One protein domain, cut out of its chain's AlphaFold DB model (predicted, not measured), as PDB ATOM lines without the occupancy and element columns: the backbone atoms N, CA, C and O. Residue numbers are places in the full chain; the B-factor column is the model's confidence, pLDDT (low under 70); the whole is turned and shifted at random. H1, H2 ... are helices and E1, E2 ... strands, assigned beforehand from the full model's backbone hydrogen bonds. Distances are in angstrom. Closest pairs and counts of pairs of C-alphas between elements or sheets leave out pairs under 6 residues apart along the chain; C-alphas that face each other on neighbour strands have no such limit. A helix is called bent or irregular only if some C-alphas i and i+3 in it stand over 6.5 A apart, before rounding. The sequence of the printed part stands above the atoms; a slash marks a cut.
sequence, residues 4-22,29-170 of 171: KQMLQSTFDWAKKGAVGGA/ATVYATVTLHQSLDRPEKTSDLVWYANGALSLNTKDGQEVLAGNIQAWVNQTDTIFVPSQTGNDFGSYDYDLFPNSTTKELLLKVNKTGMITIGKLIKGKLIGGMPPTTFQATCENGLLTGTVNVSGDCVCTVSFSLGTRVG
ATOM      1  N   LYS A   4     162.835 112.461 149.111       93.12
ATOM      2  CA  LYS A   4     162.318 113.047 147.869       93.12
ATOM      3  C   LYS A   4     161.867 111.993 146.870       93.12
ATOM      4  O   LYS A   4     160.803 112.135 146.276       93.12
ATOM      5  N   GLN A   5     162.657 110.937 146.700       93.69
ATOM      6  CA  GLN A   5     162.318 109.846 145.793       93.69
ATOM      7  C   GLN A   5     161.128 109.038 146.319       93.69
ATOM      8  O   GLN A   5     160.223 108.721 145.553       93.69
ATOM      9  N   MET A   6     161.108 108.745 147.622       94.81
ATOM     10  CA  MET A   6     160.025 107.986 148.251       94.81
ATOM     11  C   MET A   6     158.677 108.716 148.164       94.81
ATOM     12  O   MET A   6     157.654 108.102 147.876       94.81
ATOM     13  N   LEU A   7     158.676 110.033 148.386       95.69
ATOM     14  CA  LEU A   7     157.469 110.863 148.424       95.69
ATOM     15  C   LEU A   7     156.971 111.297 147.042       95.69
ATOM     16  O   LEU A   7     155.881 111.861 146.937       95.69
ATOM     17  N   GLN A   8     157.746 111.064 145.982       94.69
ATOM     18  CA  GLN A   8     157.437 111.553 144.639       94.69
ATOM     19  C   GLN A   8     156.033 111.126 144.184       94.69
ATOM     20  O   GLN A   8     155.239 111.972 143.779       94.69
ATOM     21  N   SER A   9     155.690 109.843 144.337       94.81
ATOM     22  CA  SER A   9     154.374 109.311 143.955       94.81
ATOM     23  C   SER A   9     153.231 109.940 144.755       94.81
ATOM     24  O   SER A   9     152.174 110.226 144.196       94.81
ATOM     25  N   THR A  10     153.448 110.209 146.044       96.44
ATOM     26  CA  THR A  10     152.477 110.862 146.925       96.44
ATOM     27  C   THR A  10     152.168 112.283 146.460       96.44
ATOM     28  O   THR A  10     151.002 112.650 146.316       96.44
ATOM     29  N   PHE A  11     153.199 113.081 146.174       96.31
ATOM     30  CA  PHE A  11     153.014 114.455 145.697       96.31
ATOM     31  C   PHE A  11     152.454 114.509 144.274       96.31
ATOM     32  O   PHE A  11     151.605 115.352 143.993       96.31
ATOM     33  N   ASP A  12     152.880 113.611 143.387       95.94
ATOM     34  CA  ASP A  12     152.350 113.545 142.025       95.94
ATOM     35  C   ASP A  12     150.875 113.146 142.013       95.94
ATOM     36  O   ASP A  12     150.092 113.712 141.251       95.94
ATOM     37  N   TRP A  13     150.467 112.225 142.893       96.62
ATOM     38  CA  TRP A  13     149.060 111.872 143.061       96.62
ATOM     39  C   TRP A  13     148.227 113.072 143.512       96.62
ATOM     40  O   TRP A  13     147.209 113.376 142.892       96.62
ATOM     41  N   ALA A  14     148.692 113.811 144.523       94.88
ATOM     42  CA  ALA A  14     147.986 114.978 145.051       94.88
ATOM     43  C   ALA A  14     147.786 116.108 144.020       94.88
ATOM     44  O   ALA A  14     146.894 116.938 144.183       94.88
ATOM     45  N   LYS A  15     148.593 116.144 142.952       94.69
ATOM     46  CA  LYS A  15     148.478 117.123 141.859       94.69
ATOM     47  C   LYS A  15     147.472 116.752 140.782       94.69
ATOM     48  O   LYS A  15     147.120 117.618 139.988       94.69
ATOM     49  N   LYS A  16     147.039 115.490 140.705       93.25
ATOM     50  CA  LYS A  16     146.205 115.023 139.587       93.25
ATOM     51  C   LYS A  16     144.855 115.731 139.504       93.25
ATOM     52  O   LYS A  16     144.303 115.822 138.415       93.25
ATOM     53  N   GLY A  17     144.334 116.245 140.619       88.00
ATOM     54  CA  GLY A  17     143.001 116.841 140.645       88.00
ATOM     55  C   GLY A  17     141.933 115.782 140.368       88.00
ATOM     56  O   GLY A  17     141.950 114.723 140.995       88.00
ATOM     57  N   ALA A  18     141.008 116.059 139.448       89.81
ATOM     58  CA  ALA A  18     139.974 115.104 139.060       89.81
ATOM     59  C   ALA A  18     140.572 113.897 138.313       89.81
ATOM     60  O   ALA A  18     141.317 114.055 137.348       89.81
ATOM     61  N   VAL A  19     140.230 112.688 138.756       91.25
ATOM     62  CA  VAL A  19     140.710 111.411 138.194       91.25
ATOM     63  C   VAL A  19     139.581 110.500 137.705       91.25
ATOM     64  O   VAL A  19     139.855 109.414 137.198       91.25
ATOM     65  N   GLY A  20     138.326 110.932 137.835       88.06
ATOM     66  CA  GLY A  20     137.140 110.174 137.447       88.06
ATOM     67  C   GLY A  20     135.861 110.797 138.003       88.06
ATOM     68  O   GLY A  20     135.850 111.977 138.353       88.06
ATOM     69  N   GLY A  21     134.803 109.996 138.111       83.06
ATOM     70  CA  GLY A  21     133.515 110.405 138.675       83.06
ATOM     71  C   GLY A  21     132.564 111.077 137.678       83.06
ATOM     72  O   GLY A  21     132.859 111.223 136.489       83.06
ATOM     73  N   ALA A  22     131.382 111.450 138.171       79.94
ATOM     74  CA  ALA A  22     130.405 112.212 137.398       79.94
ATOM     75  C   ALA A  22     130.875 113.666 137.234       79.94
ATOM     76  O   ALA A  22     131.579 114.188 138.092       79.94
ATOM     77  N   ALA A  29     141.682 113.088 143.315       95.06
ATOM     78  CA  ALA A  29     142.870 112.441 143.853       95.06
ATOM     79  C   ALA A  29     143.229 113.037 145.220       95.06
ATOM     80  O   ALA A  29     143.447 114.239 145.361       95.06
ATOM     81  N   THR A  30     143.263 112.183 146.239       95.69
ATOM     82  CA  THR A  30     143.460 112.573 147.636       95.69
ATOM     83  C   THR A  30     144.548 111.714 148.259       95.69
ATOM     84  O   THR A  30     144.605 110.503 148.042       95.69
ATOM     85  N   VAL A  31     145.426 112.343 149.036       97.25
ATOM     86  CA  VAL A  31     146.416 111.644 149.859       97.25
ATOM     87  C   VAL A  31     145.877 111.556 151.274       97.25
ATOM     88  O   VAL A  31     145.490 112.572 151.848       97.25
ATOM     89  N   TYR A  32     145.888 110.360 151.843       97.25
ATOM     90  CA  TYR A  32     145.591 110.140 153.250       97.25
ATOM     91  C   TYR A  32     146.892 109.880 153.994       97.25
ATOM     92  O   TYR A  32     147.783 109.199 153.487       97.25
ATOM     93  N   ALA A  33     147.001 110.433 155.195       97.88
ATOM     94  CA  ALA A  33     148.116 110.180 156.088       97.88
ATOM     95  C   ALA A  33     147.643 109.380 157.293       97.88
ATOM     96  O   ALA A  33     146.564 109.639 157.821       97.88
ATOM     97  N   THR A  34     148.482 108.451 157.740       96.75
ATOM     98  CA  THR A  34     148.364 107.814 159.052       96.75
ATOM     99  C   THR A  34     149.581 108.200 159.872       96.75
ATOM    100  O   THR A  34     150.705 108.102 159.384       96.75
ATOM    101  N   VAL A  35     149.355 108.656 161.098       96.00
ATOM    102  CA  VAL A  35     150.402 109.082 162.024       96.00
ATOM    103  C   VAL A  35     150.286 108.297 163.316       96.00
ATOM    104  O   VAL A  35     149.189 108.168 163.862       96.00
ATOM    105  N   THR A  36     151.424 107.837 163.831       93.75
ATOM    106  CA  THR A  36     151.535 107.380 165.217       93.75
ATOM    107  C   THR A  36     152.538 108.246 165.967       93.75
ATOM    108  O   THR A  36     153.616 108.544 165.454       93.75
ATOM    109  N   LEU A  37     152.178 108.681 167.174       90.50
ATOM    110  CA  LEU A  37     153.110 109.295 168.120       90.50
ATOM    111  C   LEU A  37     153.196 108.386 169.332       90.50
ATOM    112  O   LEU A  37     152.236 108.299 170.095       90.50
ATOM    113  N   HIS A  38     154.335 107.728 169.496       87.56
ATOM    114  CA  HIS A  38     154.578 106.811 170.595       87.56
ATOM    115  C   HIS A  38     155.386 107.505 171.690       87.56
ATOM    116  O   HIS A  38     156.544 107.861 171.476       87.56
ATOM    117  N   GLN A  39     154.755 107.753 172.834       81.62
ATOM    118  CA  GLN A  39     155.326 108.429 173.992       81.62
ATOM    119  C   GLN A  39     155.596 107.417 175.100       81.62
ATOM    120  O   GLN A  39     154.657 106.900 175.705       81.62
ATOM    121  N   SER A  40     156.879 107.209 175.400       72.12
ATOM    122  CA  SER A  40     157.291 106.477 176.595       72.12
ATOM    123  C   SER A  40     156.946 107.316 177.819       72.12
ATOM    124  O   SER A  40     157.428 108.442 177.968       72.12
ATOM    125  N   LEU A  41     156.103 106.789 178.701       64.81
ATOM    126  CA  LEU A  41     155.847 107.412 179.995       64.81
ATOM    127  C   LEU A  41     156.793 106.776 181.009       64.81
ATOM    128  O   LEU A  41     156.560 105.658 181.446       64.81
ATOM    129  N   ASP A  42     157.844 107.493 181.407       58.09
ATOM    130  CA  ASP A  42     158.709 107.063 182.510       58.09
ATOM    131  C   ASP A  42     157.949 107.207 183.841       58.09
ATOM    132  O   ASP A  42     158.027 108.225 184.537       58.09
ATOM    133  N   ARG A  43     157.069 106.241 184.131       57.75
ATOM    134  CA  ARG A  43     156.318 106.149 185.385       57.75
ATOM    135  C   ARG A  43     156.262 104.693 185.847       57.75
ATOM    136  O   ARG A  43     155.712 103.869 185.124       57.75
ATOM    137  N   PRO A  44     156.719 104.384 187.075       52.88
ATOM    138  CA  PRO A  44     156.808 103.010 187.578       52.88
ATOM    139  C   PRO A  44     155.453 102.293 187.735       52.88
ATOM    140  O   PRO A  44     155.426 101.082 187.915       52.88
ATOM    141  N   GLU A  45     154.336 103.020 187.664       53.69
ATOM    142  CA  GLU A  45     152.980 102.500 187.894       53.69
ATOM    143  C   GLU A  45     152.173 102.269 186.602       53.69
ATOM    144  O   GLU A  45     151.000 101.908 186.676       53.69
ATOM    145  N   LYS A  46     152.755 102.498 185.414       55.44
ATOM    146  CA  LYS A  46     152.066 102.301 184.127       55.44
ATOM    147  C   LYS A  46     152.744 101.223 183.291       55.44
ATOM    148  O   LYS A  46     153.946 101.272 183.071       55.44
ATOM    149  N   THR A  47     151.949 100.271 182.806       55.38
ATOM    150  CA  THR A  47     152.398  99.140 181.979       55.38
ATOM    151  C   THR A  47     152.333  99.403 180.477       55.38
ATOM    152  O   THR A  47     152.870  98.611 179.706       55.38
ATOM    153  N   SER A  48     151.707 100.504 180.053       61.16
ATOM    154  CA  SER A  48     151.547 100.853 178.641       61.16
ATOM    155  C   SER A  48     151.980 102.282 178.324       61.16
ATOM    156  O   SER A  48     151.724 103.241 179.062       61.16
ATOM    157  N   ASP A  49     152.628 102.401 177.170       71.44
ATOM    158  CA  ASP A  49     153.018 103.665 176.569       71.44
ATOM    159  C   ASP A  49     151.801 104.431 176.030       71.44
ATOM    160  O   ASP A  49     150.779 103.864 175.619       71.44
ATOM    161  N   LEU A  50     151.923 105.758 175.996       77.19
ATOM    162  CA  LEU A  50     150.899 106.628 175.434       77.19
ATOM    163  C   LEU A  50     151.088 106.726 173.918       77.19
ATOM    164  O   LEU A  50     152.092 107.240 173.432       77.19
ATOM    165  N   VAL A  51     150.089 106.303 173.160       82.69
ATOM    166  CA  VAL A  51     150.068 106.327 171.700       82.69
ATOM    167  C   VAL A  51     148.959 107.240 171.197       82.69
ATOM    168  O   VAL A  51     147.774 107.049 171.473       82.69
ATOM    169  N   TRP A  52     149.342 108.233 170.396       85.44
ATOM    170  CA  TRP A  52     148.393 108.971 169.570       85.44
ATOM    171  C   TRP A  52     148.339 108.340 168.190       85.44
ATOM    172  O   TRP A  52     149.367 108.232 167.525       85.44
ATOM    173  N   TYR A  53     147.139 108.002 167.744       90.31
ATOM    174  CA  TYR A  53     146.857 107.584 166.378       90.31
ATOM    175  C   TYR A  53     146.123 108.710 165.675       90.31
ATOM    176  O   TYR A  53     145.166 109.244 166.226       90.31
ATOM    177  N   ALA A  54     146.536 109.081 164.471       92.62
ATOM    178  CA  ALA A  54     145.796 110.050 163.676       92.62
ATOM    179  C   ALA A  54     145.696 109.608 162.222       92.62
ATOM    180  O   ALA A  54     146.653 109.075 161.663       92.62
ATOM    181  N   ASN A  55     144.540 109.831 161.604       94.94
ATOM    182  CA  ASN A  55     144.318 109.512 160.202       94.94
ATOM    183  C   ASN A  55     143.417 110.557 159.543       94.94
ATOM    184  O   ASN A  55     142.467 111.058 160.148       94.94
ATOM    185  N   GLY A  56     143.730 110.903 158.298       94.88
ATOM    186  CA  GLY A  56     142.864 111.767 157.511       94.88
ATOM    187  C   GLY A  56     143.477 112.223 156.198       94.88
ATOM    188  O   GLY A  56     144.639 111.954 155.894       94.88
ATOM    189  N   ALA A  57     142.659 112.919 155.412       96.00
ATOM    190  CA  ALA A  57     143.058 113.481 154.131       96.00
ATOM    191  C   ALA A  57     143.971 114.702 154.308       96.00
ATOM    192  O   ALA A  57     143.758 115.536 155.190       96.00
ATOM    193  N   LEU A  58     144.944 114.839 153.410       96.31
ATOM    194  CA  LEU A  58     145.794 116.015 153.280       96.31
ATOM    195  C   LEU A  58     145.486 116.757 151.983       96.31
ATOM    196  O   LEU A  58     145.185 116.158 150.949       96.31
ATOM    197  N   SER A  59     145.635 118.074 152.039       94.69
ATOM    198  CA  SER A  59     145.555 118.954 150.879       94.69
ATOM    199  C   SER A  59     146.955 119.381 150.461       94.69
ATOM    200  O   SER A  59     147.781 119.742 151.303       94.69
ATOM    201  N   LEU A  60     147.216 119.377 149.155       94.81
ATOM    202  CA  LEU A  60     148.430 119.968 148.608       94.81
ATOM    203  C   LEU A  60     148.330 121.492 148.665       94.81
ATOM    204  O   LEU A  60     147.384 122.091 148.161       94.81
ATOM    205  N   ASN A  61     149.334 122.113 149.263       92.00
ATOM    206  CA  ASN A  61     149.525 123.548 149.279       92.00
ATOM    207  C   ASN A  61     150.825 123.882 148.549       92.00
ATOM    208  O   ASN A  61     151.877 123.317 148.846       92.00
ATOM    209  N   THR A  62     150.736 124.802 147.597       87.12
ATOM    210  CA  THR A  62     151.866 125.312 146.823       87.12
ATOM    211  C   THR A  62     152.018 126.804 147.095       87.12
ATOM    212  O   THR A  62     151.602 127.638 146.290       87.12
ATOM    213  N   LYS A  63     152.564 127.152 148.262       79.69
ATOM    214  CA  LYS A  63     152.914 128.537 148.608       79.69
ATOM    215  C   LYS A  63     154.408 128.746 148.414       79.69
ATOM    216  O   LYS A  63     155.200 127.866 148.740       79.69
ATOM    217  N   ASP A  64     154.773 129.891 147.845       75.75
ATOM    218  CA  ASP A  64     156.167 130.325 147.673       75.75
ATOM    219  C   ASP A  64     157.058 129.308 146.929       75.75
ATOM    220  O   ASP A  64     158.247 129.165 147.202       75.75
ATOM    221  N   GLY A  65     156.466 128.552 145.995       74.88
ATOM    222  CA  GLY A  65     157.158 127.508 145.228       74.88
ATOM    223  C   GLY A  65     157.458 126.223 146.010       74.88
ATOM    224  O   GLY A  65     158.059 125.305 145.453       74.88
ATOM    225  N   GLN A  66     157.026 126.121 147.272       86.19
ATOM    226  CA  GLN A  66     157.179 124.919 148.084       86.19
ATOM    227  C   GLN A  66     155.891 124.101 148.105       86.19
ATOM    228  O   GLN A  66     154.810 124.595 148.422       86.19
ATOM    229  N   GLU A  67     156.027 122.819 147.784       93.88
ATOM    230  CA  GLU A  67     154.936 121.856 147.850       93.88
ATOM    231  C   GLU A  67     154.881 121.217 149.237       93.88
ATOM    232  O   GLU A  67     155.831 120.558 149.672       93.88
ATOM    233  N   VAL A  68     153.747 121.393 149.912       96.19
ATOM    234  CA  VAL A  68     153.493 120.864 151.251       96.19
ATOM    235  C   VAL A  68     152.131 120.187 151.281       96.19
ATOM    236  O   VAL A  68     151.120 120.803 150.955       96.19
ATOM    237  N   LEU A  69     152.089 118.930 151.710       97.00
ATOM    238  CA  LEU A  69     150.850 118.243 152.058       97.00
ATOM    239  C   LEU A  69     150.483 118.614 153.491       97.00
ATOM    240  O   LEU A  69     151.295 118.421 154.394       97.00
ATOM    241  N   ALA A  70     149.290 119.166 153.704       96.56
ATOM    242  CA  ALA A  70     148.869 119.653 155.011       96.56
ATOM    243  C   ALA A  70     147.407 119.332 155.324       96.56
ATOM    244  O   ALA A  70     146.548 119.354 154.442       96.56
ATOM    245  N   GLY A  71     147.116 119.095 156.601       94.75
ATOM    246  CA  GLY A  71     145.757 118.876 157.083       94.75
ATOM    247  C   GLY A  71     145.681 118.831 158.605       94.75
ATOM    248  O   GLY A  71     146.673 118.553 159.278       94.75
ATOM    249  N   ASN A  72     144.487 119.100 159.128       94.50
ATOM    250  CA  ASN A  72     144.121 118.736 160.491       94.50
ATOM    251  C   ASN A  72     143.418 117.385 160.392       94.50
ATOM    252  O   ASN A  72     142.320 117.302 159.843       94.50
ATOM    253  N   ILE A  73     144.085 116.327 160.838       93.62
ATOM    254  CA  ILE A  73     143.586 114.957 160.720       93.62
ATOM    255  C   ILE A  73     143.035 114.484 162.060       93.62
ATOM    256  O   ILE A  73     143.538 114.875 163.113       93.62
ATOM    257  N   GLN A  74     141.987 113.667 162.033       91.44
ATOM    258  CA  GLN A  74     141.344 113.208 163.257       91.44
ATOM    259  C   GLN A  74     142.313 112.346 164.063       91.44
ATOM    260  O   GLN A  74     143.052 111.548 163.488       91.44
ATOM    261  N   ALA A  75     142.322 112.537 165.382       87.50
ATOM    262  CA  ALA A  75     143.223 111.840 166.280       87.50
ATOM    263  C   ALA A  75     142.477 111.117 167.404       87.50
ATOM    264  O   ALA A  75     141.472 111.589 167.940       87.50
ATOM    265  N   TRP A  76     143.046 109.992 167.805       84.50
ATOM    266  CA  TRP A  76     142.649 109.152 168.917       84.50
ATOM    267  C   TRP A  76     143.869 108.891 169.791       84.50
ATOM    268  O   TRP A  76     145.013 109.021 169.360       84.50
ATOM    269  N   VAL A  77     143.617 108.557 171.045       79.06
ATOM    270  CA  VAL A  77     144.658 108.263 172.025       79.06
ATOM    271  C   VAL A  77     144.219 107.003 172.732       79.06
ATOM    272  O   VAL A  77     143.059 106.963 173.143       79.06
ATOM    273  N   ASN A  78     145.105 106.022 172.886       72.94
ATOM    274  CA  ASN A  78     144.834 104.914 173.795       72.94
ATOM    275  C   ASN A  78     144.777 105.501 175.218       72.94
ATOM    276  O   ASN A  78     145.778 105.940 175.789       72.94
ATOM    277  N   GLN A  79     143.578 105.650 175.777       61.19
ATOM    278  CA  GLN A  79     143.467 106.003 177.185       61.19
ATOM    279  C   GLN A  79     143.784 104.757 178.004       61.19
ATOM    280  O   GLN A  79     143.069 103.768 177.917       61.19
ATOM    281  N   THR A  80     144.820 104.834 178.838       52.06
ATOM    282  CA  THR A  80     144.946 103.956 180.003       52.06
ATOM    283  C   THR A  80     143.874 104.382 180.997       52.06
ATOM    284  O   THR A  80     144.083 105.354 181.735       52.06
ATOM    285  N   ASP A  81     142.713 103.743 180.973       41.81
ATOM    286  CA  ASP A  81     141.743 103.910 182.047       41.81
ATOM    287  C   ASP A  81     142.136 102.932 183.152       41.81
ATOM    288  O   ASP A  81     142.048 101.715 182.996       41.81
ATOM    289  N   THR A  82     142.639 103.455 184.268       43.88
ATOM    290  CA  THR A  82     142.799 102.663 185.488       43.88
ATOM    291  C   THR A  82     141.404 102.347 186.012       43.88
ATOM    292  O   THR A  82     140.853 103.102 186.814       43.88
ATOM    293  N   ILE A  83     140.803 101.255 185.542       40.12
ATOM    294  CA  ILE A  83     139.563 100.752 186.128       40.12
ATOM    295  C   ILE A  83     139.926 100.142 187.479       40.12
ATOM    296  O   ILE A  83     140.506  99.061 187.567       40.12
ATOM    297  N   PHE A  84     139.576 100.847 188.552       39.31
ATOM    298  CA  PHE A  84     139.638 100.320 189.908       39.31
ATOM    299  C   PHE A  84     138.521  99.275 190.057       39.31
ATOM    300  O   PHE A  84     137.373  99.622 190.332       39.31
ATOM    301  N   VAL A  85     138.821  97.995 189.819       40.75
ATOM    302  CA  VAL A  85     137.892  96.900 190.132       40.75
ATOM    303  C   VAL A  85     138.168  96.469 191.574       40.75
ATOM    304  O   VAL A  85     139.247  95.941 191.843       40.75
ATOM    305  N   PRO A  86     137.247  96.674 192.533       38.81
ATOM    306  CA  PRO A  86     137.438  96.161 193.881       38.81
ATOM    307  C   PRO A  86     137.413  94.628 193.822       38.81
ATOM    308  O   PRO A  86     136.378  94.036 193.513       38.81
ATOM    309  N   SER A  87     138.536  93.962 194.099       43.28
ATOM    310  CA  SER A  87     138.553  92.504 194.232       43.28
ATOM    311  C   SER A  87     137.734  92.104 195.466       43.28
ATOM    312  O   SER A  87     138.037  92.538 196.578       43.28
ATOM    313  N   GLN A  88     136.723  91.241 195.311       47.25
ATOM    314  CA  GLN A  88     135.982  90.667 196.452       47.25
ATOM    315  C   GLN A  88     136.805  89.646 197.263       47.25
ATOM    316  O   GLN A  88     136.359  89.164 198.300       47.25
ATOM    317  N   THR A  89     138.011  89.315 196.810       46.25
ATOM    318  CA  THR A  89     138.963  88.434 197.492       46.25
ATOM    319  C   THR A  89     140.303  89.153 197.484       46.25
ATOM    320  O   THR A  89     140.785  89.545 196.431       46.25
ATOM    321  N   GLY A  90     140.809  89.487 198.668       43.72
ATOM    322  CA  GLY A  90     141.850  90.495 198.824       43.72
ATOM    323  C   GLY A  90     143.150  90.214 198.066       43.72
ATOM    324  O   GLY A  90     143.580  89.074 197.931       43.72
ATOM    325  N   ASN A  91     143.801  91.324 197.715       41.38
ATOM    326  CA  ASN A  91     145.237  91.481 197.476       41.38
ATOM    327  C   ASN A  91     145.828  91.016 196.138       41.38
ATOM    328  O   ASN A  91     147.019  90.730 196.106       41.38
ATOM    329  N   ASP A  92     145.079  91.086 195.036       41.25
ATOM    330  CA  ASP A  92     145.696  91.189 193.704       41.25
ATOM    331  C   ASP A  92     145.322  92.521 193.038       41.25
ATOM    332  O   ASP A  92     144.220  92.715 192.523       41.25
ATOM    333  N   PHE A  93     146.270  93.465 193.060       38.12
ATOM    334  CA  PHE A  93     146.220  94.726 192.316       38.12
ATOM    335  C   PHE A  93     146.569  94.469 190.843       38.12
ATOM    336  O   PHE A  93     147.652  94.803 190.368       38.12
ATOM    337  N   GLY A  94     145.655  93.834 190.111       37.19
ATOM    338  CA  GLY A  94     145.772  93.700 188.660       37.19
ATOM    339  C   GLY A  94     145.359  94.997 187.967       37.19
ATOM    340  O   GLY A  94     144.167  95.281 187.866       37.19
ATOM    341  N   SER A  95     146.325  95.784 187.484       38.22
ATOM    342  CA  SER A  95     146.063  96.839 186.498       38.22
ATOM    343  C   SER A  95     145.795  96.176 185.149       38.22
ATOM    344  O   SER A  95     146.694  95.568 184.573       38.22
ATOM    345  N   TYR A  96     144.564  96.268 184.653       40.78
ATOM    346  CA  TYR A  96     144.233  95.842 183.296       40.78
ATOM    347  C   TYR A  96     144.172  97.077 182.395       40.78
ATOM    348  O   TYR A  96     143.300  97.927 182.570       40.78
ATOM    349  N   ASP A  97     145.091  97.164 181.432       40.59
ATOM    350  CA  ASP A  97     145.078  98.195 180.391       40.59
ATOM    351  C   ASP A  97     143.952  97.883 179.392       40.59
ATOM    352  O   ASP A  97     144.109  97.065 178.486       40.59
ATOM    353  N   TYR A  98     142.786  98.505 179.572       38.62
ATOM    354  CA  TYR A  98     141.711  98.465 178.580       38.62
ATOM    355  C   TYR A  98     141.845  99.634 177.601       38.62
ATOM    356  O   TYR A  98     141.827 100.797 178.000       38.62
ATOM    357  N   ASP A  99     141.941  99.308 176.309       42.03
ATOM    358  CA  ASP A  99     141.995 100.259 175.195       42.03
ATOM    359  C   ASP A  99     140.609 100.886 174.982       42.03
ATOM    360  O   ASP A  99     139.753 100.378 174.251       42.03
ATOM    361  N   LEU A 100     140.336 101.961 175.718       44.81
ATOM    362  CA  LEU A 100     139.069 102.669 175.651       44.81
ATOM    363  C   LEU A 100     139.183 103.832 174.657       44.81
ATOM    364  O   LEU A 100     139.700 104.904 174.963       44.81
ATOM    365  N   PHE A 101     138.592 103.648 173.474       53.66
ATOM    366  CA  PHE A 101     138.197 104.740 172.581       53.66
ATOM    367  C   PHE A 101     136.770 105.247 172.910       53.66
ATOM    368  O   PHE A 101     135.841 104.895 172.178       53.66
ATOM    369  N   PRO A 102     136.528 106.057 173.969       47.47
ATOM    370  CA  PRO A 102     135.294 106.845 173.941       47.47
ATOM    371  C   PRO A 102     135.398 108.324 174.365       47.47
ATOM    372  O   PRO A 102     135.995 108.704 175.364       47.47
ATOM    373  N   ASN A 103     134.626 109.118 173.610       45.44
ATOM    374  CA  ASN A 103     133.876 110.329 173.973       45.44
ATOM    375  C   ASN A 103     134.484 111.757 173.878       45.44
ATOM    376  O   ASN A 103     135.206 112.266 174.728       45.44
ATOM    377  N   SER A 104     133.963 112.438 172.843       50.09
ATOM    378  CA  SER A 104     133.378 113.797 172.789       50.09
ATOM    379  C   SER A 104     134.246 115.045 172.632       50.09
ATOM    380  O   SER A 104     133.697 116.121 172.388       50.09
ATOM    381  N   THR A 105     135.573 114.938 172.632       56.25
ATOM    382  CA  THR A 105     136.410 116.061 172.180       56.25
ATOM    383  C   THR A 105     137.047 115.711 170.844       56.25
ATOM    384  O   THR A 105     137.797 114.743 170.771       56.25
ATOM    385  N   THR A 106     136.758 116.483 169.790       67.25
ATOM    386  CA  THR A 106     137.460 116.384 168.504       67.25
ATOM    387  C   THR A 106     138.933 116.729 168.719       67.25
ATOM    388  O   THR A 106     139.336 117.896 168.740       67.25
ATOM    389  N   LYS A 107     139.723 115.685 168.982       81.19
ATOM    390  CA  LYS A 107     141.178 115.721 168.955       81.19
ATOM    391  C   LYS A 107     141.587 115.652 167.495       81.19
ATOM    392  O   LYS A 107     141.100 114.809 166.742       81.19
ATOM    393  N   GLU A 108     142.480 116.540 167.106       89.00
ATOM    394  CA  GLU A 108     143.051 116.538 165.768       89.00
ATOM    395  C   GLU A 108     144.570 116.635 165.887       89.00
ATOM    396  O   GLU A 108     145.120 117.075 166.901       89.00
ATOM    397  N   LEU A 109     145.254 116.231 164.832       92.06
ATOM    398  CA  LEU A 109     146.671 116.453 164.651       92.06
ATOM    399  C   LEU A 109     146.840 117.363 163.439       92.06
ATOM    400  O   LEU A 109     146.458 117.006 162.327       92.06
ATOM    401  N   LEU A 110     147.426 118.538 163.647       94.62
ATOM    402  CA  LEU A 110     147.999 119.305 162.551       94.62
ATOM    403  C   LEU A 110     149.169 118.495 162.000       94.62
ATOM    404  O   LEU A 110     150.103 118.214 162.746       94.62
ATOM    405  N   LEU A 111     149.143 118.181 160.712       96.88
ATOM    406  CA  LEU A 111     150.248 117.563 159.994       96.88
ATOM    407  C   LEU A 111     150.613 118.430 158.791       96.88
ATOM    408  O   LEU A 111     149.738 118.856 158.035       96.88
ATOM    409  N   LYS A 112     151.909 118.671 158.598       96.81
ATOM    410  CA  LYS A 112     152.475 119.200 157.354       96.81
ATOM    411  C   LYS A 112     153.683 118.368 156.966       96.81
ATOM    412  O   LYS A 112     154.525 118.112 157.819       96.81
ATOM    413  N   VAL A 113     153.784 117.987 155.700       97.06
ATOM    414  CA  VAL A 113     154.920 117.232 155.163       97.06
ATOM    415  C   VAL A 113     155.338 117.841 153.834       97.06
ATOM    416  O   VAL A 113     154.493 118.073 152.972       97.06
ATOM    417  N   ASN A 114     156.629 118.114 153.663       95.50
ATOM    418  CA  ASN A 114     157.183 118.563 152.387       95.50
ATOM    419  C   ASN A 114     157.869 117.406 151.638       95.50
ATOM    420  O   ASN A 114     158.074 116.315 152.172       95.50
ATOM    421  N   LYS A 115     158.282 117.660 150.394       93.12
ATOM    422  CA  LYS A 115     158.964 116.657 149.559       93.12
ATOM    423  C   LYS A 115     160.288 116.145 150.108       93.12
ATOM    424  O   LYS A 115     160.720 115.078 149.702       93.12
ATOM    425  N   THR A 116     160.964 116.892 150.973       93.31
ATOM    426  CA  THR A 116     162.266 116.480 151.512       93.31
ATOM    427  C   THR A 116     162.127 115.650 152.784       93.31
ATOM    428  O   THR A 116     163.139 115.280 153.365       93.31
ATOM    429  N   GLY A 117     160.904 115.349 153.234       93.94
ATOM    430  CA  GLY A 117     160.658 114.620 154.480       93.94
ATOM    431  C   GLY A 117     160.714 115.497 155.733       93.94
ATOM    432  O   GLY A 117     160.816 114.973 156.840       93.94
ATOM    433  N   MET A 118     160.639 116.822 155.587       95.44
ATOM    434  CA  MET A 118     160.429 117.713 156.724       95.44
ATOM    435  C   MET A 118     158.970 117.615 157.164       95.44
ATOM    436  O   MET A 118     158.059 117.778 156.345       95.44
ATOM    437  N   ILE A 119     158.760 117.356 158.451       95.94
ATOM    438  CA  ILE A 119     157.446 117.148 159.051       95.94
ATOM    439  C   ILE A 119     157.208 118.211 160.118       95.94
ATOM    440  O   ILE A 119     158.055 118.419 160.982       95.94
ATOM    441  N   THR A 120     156.034 118.837 160.098       95.38
ATOM    442  CA  THR A 120     155.521 119.663 161.195       95.38
ATOM    443  C   THR A 120     154.289 119.001 161.794       95.38
ATOM    444  O   THR A 120     153.350 118.679 161.065       95.38
ATOM    445  N   ILE A 121     154.261 118.858 163.118       94.88
ATOM    446  CA  ILE A 121     153.132 118.291 163.860       94.88
ATOM    447  C   ILE A 121     152.688 119.186 165.015       94.88
ATOM    448  O   ILE A 121     153.503 119.845 165.657       94.88
ATOM    449  N   GLY A 122     151.390 119.191 165.313       90.81
ATOM    450  CA  GLY A 122     150.840 119.879 166.482       90.81
ATOM    451  C   GLY A 122     149.537 119.241 166.947       90.81
ATOM    452  O   GLY A 122     148.651 118.986 166.137       90.81
ATOM    453  N   LYS A 123     149.406 118.979 168.251       87.19
ATOM    454  CA  LYS A 123     148.181 118.412 168.833       87.19
ATOM    455  C   LYS A 123     147.120 119.511 168.966       87.19
ATOM    456  O   LYS A 123     147.412 120.589 169.491       87.19
ATOM    457  N   LEU A 124     145.902 119.238 168.507       83.19
ATOM    458  CA  LEU A 124     144.786 120.179 168.483       83.19
ATOM    459  C   LEU A 124     143.591 119.656 169.292       83.19
ATOM    460  O   LEU A 124     143.288 118.463 169.293       83.19
ATOM    461  N   ILE A 125     142.869 120.577 169.927       80.06
ATOM    462  CA  ILE A 125     141.530 120.372 170.488       80.06
ATOM    463  C   ILE A 125     140.629 121.466 169.921       80.06
ATOM    464  O   ILE A 125     140.929 122.652 170.076       80.06
ATOM    465  N   LYS A 126     139.520 121.077 169.277       78.44
ATOM    466  CA  LYS A 126     138.573 122.025 168.655       78.44
ATOM    467  C   LYS A 126     139.285 123.008 167.700       78.44
ATOM    468  O   LYS A 126     139.066 124.218 167.775       78.44
ATOM    469  N   GLY A 127     140.202 122.500 166.871       78.62
ATOM    470  CA  GLY A 127     140.984 123.286 165.910       78.62
ATOM    471  C   GLY A 127     142.065 124.205 166.500       78.62
ATOM    472  O   GLY A 127     142.715 124.928 165.748       78.62
ATOM    473  N   LYS A 128     142.285 124.207 167.824       79.12
ATOM    474  CA  LYS A 128     143.305 125.036 168.494       79.12
ATOM    475  C   LYS A 128     144.411 124.184 169.102       79.12
ATOM    476  O   LYS A 128     144.141 123.104 169.617       79.12
ATOM    477  N   LEU A 129     145.641 124.699 169.094       79.06
ATOM    478  CA  LEU A 129     146.793 124.037 169.715       79.06
ATOM    479  C   LEU A 129     146.579 123.846 171.218       79.06
ATOM    480  O   LEU A 129     146.183 124.772 171.929       79.06
ATOM    481  N   ILE A 130     146.857 122.634 171.696       71.38
ATOM    482  CA  ILE A 130     146.718 122.291 173.112       71.38
ATOM    483  C   ILE A 130     147.776 123.046 173.924       71.38
ATOM    484  O   ILE A 130     148.963 123.016 173.603       71.38
ATOM    485  N   GLY A 131     147.345 123.721 174.992       64.88
ATOM    486  CA  GLY A 131     148.247 124.363 175.954       64.88
ATOM    487  C   GLY A 131     149.095 125.508 175.390       64.88
ATOM    488  O   GLY A 131     150.110 125.843 175.986       64.88
ATOM    489  N   GLY A 132     148.729 126.081 174.235       63.62
ATOM    490  CA  GLY A 132     149.512 127.143 173.588       63.62
ATOM    491  C   GLY A 132     150.875 126.686 173.052       63.62
ATOM    492  O   GLY A 132     151.682 127.527 172.663       63.62
ATOM    493  N   MET A 133     151.136 125.374 173.017       70.75
ATOM    494  CA  MET A 133     152.391 124.831 172.507       70.75
ATOM    495  C   MET A 133     152.463 125.003 170.984       70.75
ATOM    496  O   MET A 133     151.524 124.604 170.287       70.75
ATOM    497  N   PRO A 134     153.553 125.575 170.445       82.38
ATOM    498  CA  PRO A 134     153.719 125.702 169.006       82.38
ATOM    499  C   PRO A 134     153.876 124.318 168.351       82.38
ATOM    500  O   PRO A 134     154.326 123.367 168.996       82.38
ATOM    501  N   PRO A 135     153.546 124.183 167.054       90.88
ATOM    502  CA  PRO A 135     153.849 122.973 166.304       90.88
ATOM    503  C   PRO A 135     155.356 122.701 166.280       90.88
ATOM    504  O   PRO A 135     156.163 123.621 166.150       90.88
ATOM    505  N   THR A 136     155.735 121.431 166.352       92.31
ATOM    506  CA  THR A 136     157.132 120.986 166.294       92.31
ATOM    507  C   THR A 136     157.477 120.566 164.876       92.31
ATOM    508  O   THR A 136     156.703 119.846 164.249       92.31
ATOM    509  N   THR A 137     158.630 121.012 164.373       94.19
ATOM    510  CA  THR A 137     159.136 120.640 163.046       94.19
ATOM    511  C   THR A 137     160.424 119.846 163.176       94.19
ATOM    512  O   THR A 137     161.283 120.201 163.979       94.19
ATOM    513  N   PHE A 138     160.560 118.785 162.390       93.88
ATOM    514  CA  PHE A 138     161.722 117.906 162.398       93.88
ATOM    515  C   PHE A 138     161.957 117.309 161.009       93.88
ATOM    516  O   PHE A 138     161.053 117.257 160.171       93.88
ATOM    517  N   GLN A 139     163.185 116.862 160.764       94.81
ATOM    518  CA  GLN A 139     163.527 116.101 159.568       94.81
ATOM    519  C   GLN A 139     163.308 114.616 159.854       94.81
ATOM    520  O   GLN A 139     163.894 114.079 160.793       94.81
ATOM    521  N   ALA A 140     162.477 113.956 159.052       95.00
ATOM    522  CA  ALA A 140     162.274 112.521 159.164       95.00
ATOM    523  C   ALA A 140     163.329 111.734 158.376       95.00
ATOM    524  O   ALA A 140     163.856 112.196 157.359       95.00
ATOM    525  N   THR A 141     163.572 110.511 158.833       95.25
ATOM    526  CA  THR A 141     164.233 109.443 158.085       95.25
ATOM    527  C   THR A 141     163.183 108.698 157.265       95.25
ATOM    528  O   THR A 141     162.115 108.378 157.785       95.25
ATOM    529  N   CYS A 142     163.477 108.424 155.994       93.94
ATOM    530  CA  CYS A 142     162.549 107.775 155.069       93.94
ATOM    531  C   CYS A 142     163.019 106.370 154.692       93.94
ATOM    532  O   CYS A 142     164.054 106.198 154.041       93.94
ATOM    533  N   GLU A 143     162.233 105.367 155.070       93.31
ATOM    534  CA  GLU A 143     162.557 103.965 154.842       93.31
ATOM    535  C   GLU A 143     161.281 103.127 154.722       93.31
ATOM    536  O   GLU A 143     160.328 103.328 155.466       93.31
ATOM    537  N   ASN A 144     161.243 102.194 153.766       88.56
ATOM    538  CA  ASN A 144     160.127 101.255 153.570       88.56
ATOM    539  C   ASN A 144     158.727 101.907 153.491       88.56
ATOM    540  O   ASN A 144     157.742 101.334 153.946       88.56
ATOM    541  N   GLY A 145     158.626 103.111 152.911       88.81
ATOM    542  CA  GLY A 145     157.357 103.845 152.793       88.81
ATOM    543  C   GLY A 145     156.912 104.559 154.076       88.81
ATOM    544  O   GLY A 145     155.812 105.111 154.114       88.81
ATOM    545  N   LEU A 146     157.758 104.569 155.108       93.50
ATOM    546  CA  LEU A 146     157.534 105.243 156.379       93.50
ATOM    547  C   LEU A 146     158.475 106.435 156.525       93.50
ATOM    548  O   LEU A 146     159.643 106.388 156.140       93.50
ATOM    549  N   LEU A 147     157.955 107.502 157.120       96.25
ATOM    550  CA  LEU A 147     158.736 108.628 157.600       96.25
ATOM    551  C   LEU A 147     158.794 108.503 159.113       96.25
ATOM    552  O   LEU A 147     157.751 108.419 159.757       96.25
ATOM    553  N   THR A 148     159.985 108.466 159.692       94.81
ATOM    554  CA  THR A 148     160.165 108.289 161.136       94.81
ATOM    555  C   THR A 148     161.094 109.346 161.702       94.81
ATOM    556  O   THR A 148     162.080 109.720 161.072       94.81
ATOM    557  N   GLY A 149     160.800 109.832 162.902       91.31
ATOM    558  CA  GLY A 149     161.708 110.706 163.634       91.31
ATOM    559  C   GLY A 149     161.364 110.772 165.111       91.31
ATOM    560  O   GLY A 149     160.211 110.589 165.502       91.31
ATOM    561  N   THR A 150     162.375 111.047 165.929       87.62
ATOM    562  CA  THR A 150     162.182 111.362 167.345       87.62
ATOM    563  C   THR A 150     161.861 112.840 167.481       87.62
ATOM    564  O   THR A 150     162.537 113.691 166.903       87.62
ATOM    565  N   VAL A 151     160.805 113.149 168.222       84.44
ATOM    566  CA  VAL A 151     160.244 114.495 168.319       84.44
ATOM    567  C   VAL A 151     159.819 114.776 169.744       84.44
ATOM    568  O   VAL A 151     159.384 113.878 170.458       84.44
ATOM    569  N   ASN A 152     159.897 116.038 170.151       77.88
ATOM    570  CA  ASN A 152     159.415 116.449 171.459       77.88
ATOM    571  C   ASN A 152     158.097 117.215 171.301       77.88
ATOM    572  O   ASN A 152     158.089 118.415 171.042       77.88
ATOM    573  N   VAL A 153     156.972 116.503 171.419       66.81
ATOM    574  CA  VAL A 153     155.619 117.086 171.345       66.81
ATOM    575  C   VAL A 153     154.903 116.813 172.655       66.81
ATOM    576  O   VAL A 153     154.022 115.948 172.750       66.81
ATOM    577  N   SER A 154     155.326 117.566 173.674       65.19
ATOM    578  CA  SER A 154     154.956 117.361 175.080       65.19
ATOM    579  C   SER A 154     155.607 116.102 175.673       65.19
ATOM    580  O   SER A 154     154.913 115.269 176.253       65.19
ATOM    581  N   GLY A 155     156.921 115.953 175.470       70.12
ATOM    582  CA  GLY A 155     157.718 114.777 175.841       70.12
ATOM    583  C   GLY A 155     158.328 114.089 174.620       70.12
ATOM    584  O   GLY A 155     157.809 114.237 173.508       70.12
ATOM    585  N   ASP A 156     159.419 113.353 174.837       78.94
ATOM    586  CA  ASP A 156     160.117 112.624 173.779       78.94
ATOM    587  C   ASP A 156     159.230 111.500 173.243       78.94
ATOM    588  O   ASP A 156     158.675 110.693 173.991       78.94
ATOM    589  N   CYS A 157     159.043 111.487 171.928       83.56
ATOM    590  CA  CYS A 157     158.194 110.520 171.268       83.56
ATOM    591  C   CYS A 157     158.758 110.104 169.918       83.56
ATOM    592  O   CYS A 157     159.467 110.863 169.254       83.56
ATOM    593  N   VAL A 158     158.438 108.883 169.505       90.62
ATOM    594  CA  VAL A 158     158.713 108.415 168.149       90.62
ATOM    595  C   VAL A 158     157.493 108.731 167.298       90.62
ATOM    596  O   VAL A 158     156.395 108.246 167.566       90.62
ATOM    597  N   CYS A 159     157.687 109.566 166.283       94.31
ATOM    598  CA  CYS A 159     156.683 109.875 165.277       94.31
ATOM    599  C   CYS A 159     156.901 108.985 164.059       94.31
ATOM    600  O   CYS A 159     158.006 108.964 163.512       94.31
ATOM    601  N   THR A 160     155.853 108.296 163.611       96.12
ATOM    602  CA  THR A 160     155.840 107.629 162.305       96.12
ATOM    603  C   THR A 160     154.705 108.165 161.448       96.12
ATOM    604  O   THR A 160     153.612 108.428 161.951       96.12
ATOM    605  N   VAL A 161     154.963 108.346 160.155       97.50
ATOM    606  CA  VAL A 161     153.978 108.788 159.165       97.50
ATOM    607  C   VAL A 161     154.027 107.862 157.960       97.50
ATOM    608  O   VAL A 161     155.101 107.576 157.432       97.50
ATOM    609  N   SER A 162     152.857 107.432 157.500       97.06
ATOM    610  CA  SER A 162     152.675 106.694 156.253       97.06
ATOM    611  C   SER A 162     151.596 107.347 155.398       97.06
ATOM    612  O   SER A 162     150.732 108.070 155.906       97.06
ATOM    613  N   PHE A 163     151.647 107.094 154.092       97.75
ATOM    614  CA  PHE A 163     150.695 107.648 153.136       97.75
ATOM    615  C   PHE A 163     149.972 106.551 152.367       97.75
ATOM    616  O   PHE A 163     150.580 105.565 151.953       97.75
ATOM    617  N   SER A 164     148.689 106.772 152.108       96.94
ATOM    618  CA  SER A 164     147.909 106.006 151.143       96.94
ATOM    619  C   SER A 164     147.291 106.932 150.099       96.94
ATOM    620  O   SER A 164     146.965 108.094 150.359       96.94
ATOM    621  N   LEU A 165     147.184 106.419 148.875       96.38
ATOM    622  CA  LEU A 165     146.612 107.138 147.742       96.38
ATOM    623  C   LEU A 165     145.156 106.708 147.594       96.38
ATOM    624  O   LEU A 165     144.871 105.515 147.524       96.38
ATOM    625  N   GLY A 166     144.245 107.671 147.541       94.19
ATOM    626  CA  GLY A 166     142.823 107.411 147.358       94.19
ATOM    627  C   GLY A 166     142.137 108.514 146.567       94.19
ATOM    628  O   GLY A 166     142.782 109.368 145.950       94.19
ATOM    629  N   THR A 167     140.813 108.499 146.604       92.75
ATOM    630  CA  THR A 167     139.954 109.521 146.009       92.75
ATOM    631  C   THR A 167     138.913 109.981 147.018       92.75
ATOM    632  O   THR A 167     138.565 109.254 147.949       92.75
ATOM    633  N   ARG A 168     138.417 111.203 146.837       89.06
ATOM    634  CA  ARG A 168     137.231 111.709 147.528       89.06
ATOM    635  C   ARG A 168     136.304 112.355 146.513       89.06
ATOM    636  O   ARG A 168     136.787 112.951 145.553       89.06
ATOM    637  N   VAL A 169     135.004 112.288 146.760       85.75
ATOM    638  CA  VAL A 169     134.025 112.990 145.930       85.75
ATOM    639  C   VAL A 169     134.235 114.496 146.091       85.75
ATOM    640  O   VAL A 169     134.278 115.007 147.213       85.75
ATOM    641  N   GLY A 170     134.430 115.190 144.974       73.50
ATOM    642  CA  GLY A 170     134.479 116.642 144.908       73.50
ATOM    643  C   GLY A 170     133.088 117.218 145.150       73.50
ATOM    644  O   GLY A 170     132.136 116.823 144.481       73.50
TER     645      GLY A 170
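What this domain is: This is residues 4 to 22 and 29 to 170 of the 171 residues of an uncharacterized protein of Mastigocladus laminosus UU774 (UniProt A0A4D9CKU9). One twisted sheet of nine strands curls back on itself like a flattened barrel, nearly closed where E9 comes close to E11, with H1 packed across one end. It is a folded sheet, one sheet bent into two leaves that face each other: E9 E8 E7 E4 face E2 E12 E11 E10, with E3 as the hinge. Past the other end, beyond E5 and E6, residues 86 to 92 stick out as the tip of an arm. The 161 printed residues, mostly strand by class, have one named helix and then twelve named strands; the large sheet runs E9 E8 E7 E4 E3 E2 E12 E11 E10, antiparallel. The whole is loose, with a radius of gyration of the C-alphas of 18.8 A, and spans 65 by 37 by 33 A.

How they stand to each other: H1, residues 4 to 15, is on the large sheet; its closest C-alphas to E2, residues 29 to 39, are those of Ala 14 and Thr 30, 5.7 A apart. H1 is irregular, with C-alphas 6 and 9 7.2 A apart, and 6 of 8 O i to N i+4 pairs are within hydrogen-bond range. E1, residues 18 to 22, pairs with no named strand. E2, E3, residues 50 to 63, and E4, residues 66 to 77, make a meander of two hairpins, each strand the antiparallel neighbour of the one before; N 35 and O 54 are 2.8 A apart, N 61 and O 68 2.8 A. E3 bends by 70 degrees at residue 57. E4 runs on into E5, residues 79 to 81, which meets E6, residues 98 to 100, only at a point. E7, residues 107 to 114, is antiparallel to E4, with N 109 and O 73 2.8 A apart. It forms a meander with E8, residues 118 to 125, and edge strand E9, residues 136 to 139, again two hairpins; N 110 and O 122 are 2.8 A apart, N 136 and O 121 2.8 A. E9 runs on at 56 degrees into the other edge strand, E10, residues 141 to 143. E10, E11, residues 146 to 152, and E12, residues 156 to 169, make the third meander, also two hairpins; N 141 and O 148 are 2.8 A apart, N 151 and O 157 2.8 A. E12 is antiparallel to E2, with N 34 and O 162 2.9 A apart. The closest C-alphas of E9 and E11 are those of Phe 138 and Val 151, 7.0 A apart.

Where its parts are: H1 begins at C-alpha 4, (162.318, 113.047, 147.869), and measures 15.6 A. E2 measures 32.9 A, E3 34.7 A, E4 31.7 A, E7 23.2 A and E8 23.5 A. E12, 38.2 A, ends at C-alpha 169, (134.025, 112.990, 145.930).

The domain as a whole: The C-alphas farthest apart are those of Gly 65 and Thr 89, 67.7 A. Residues 23 to 28 are not printed; C-alphas 22 and 29 are 14.0 A apart. The link from E5 to E6, 16 residues, is long. The mean pLDDT of the printed part is 79.8; residues 41 to 48, 79 to 106, 131 to 132 and 153 to 154 are under 70.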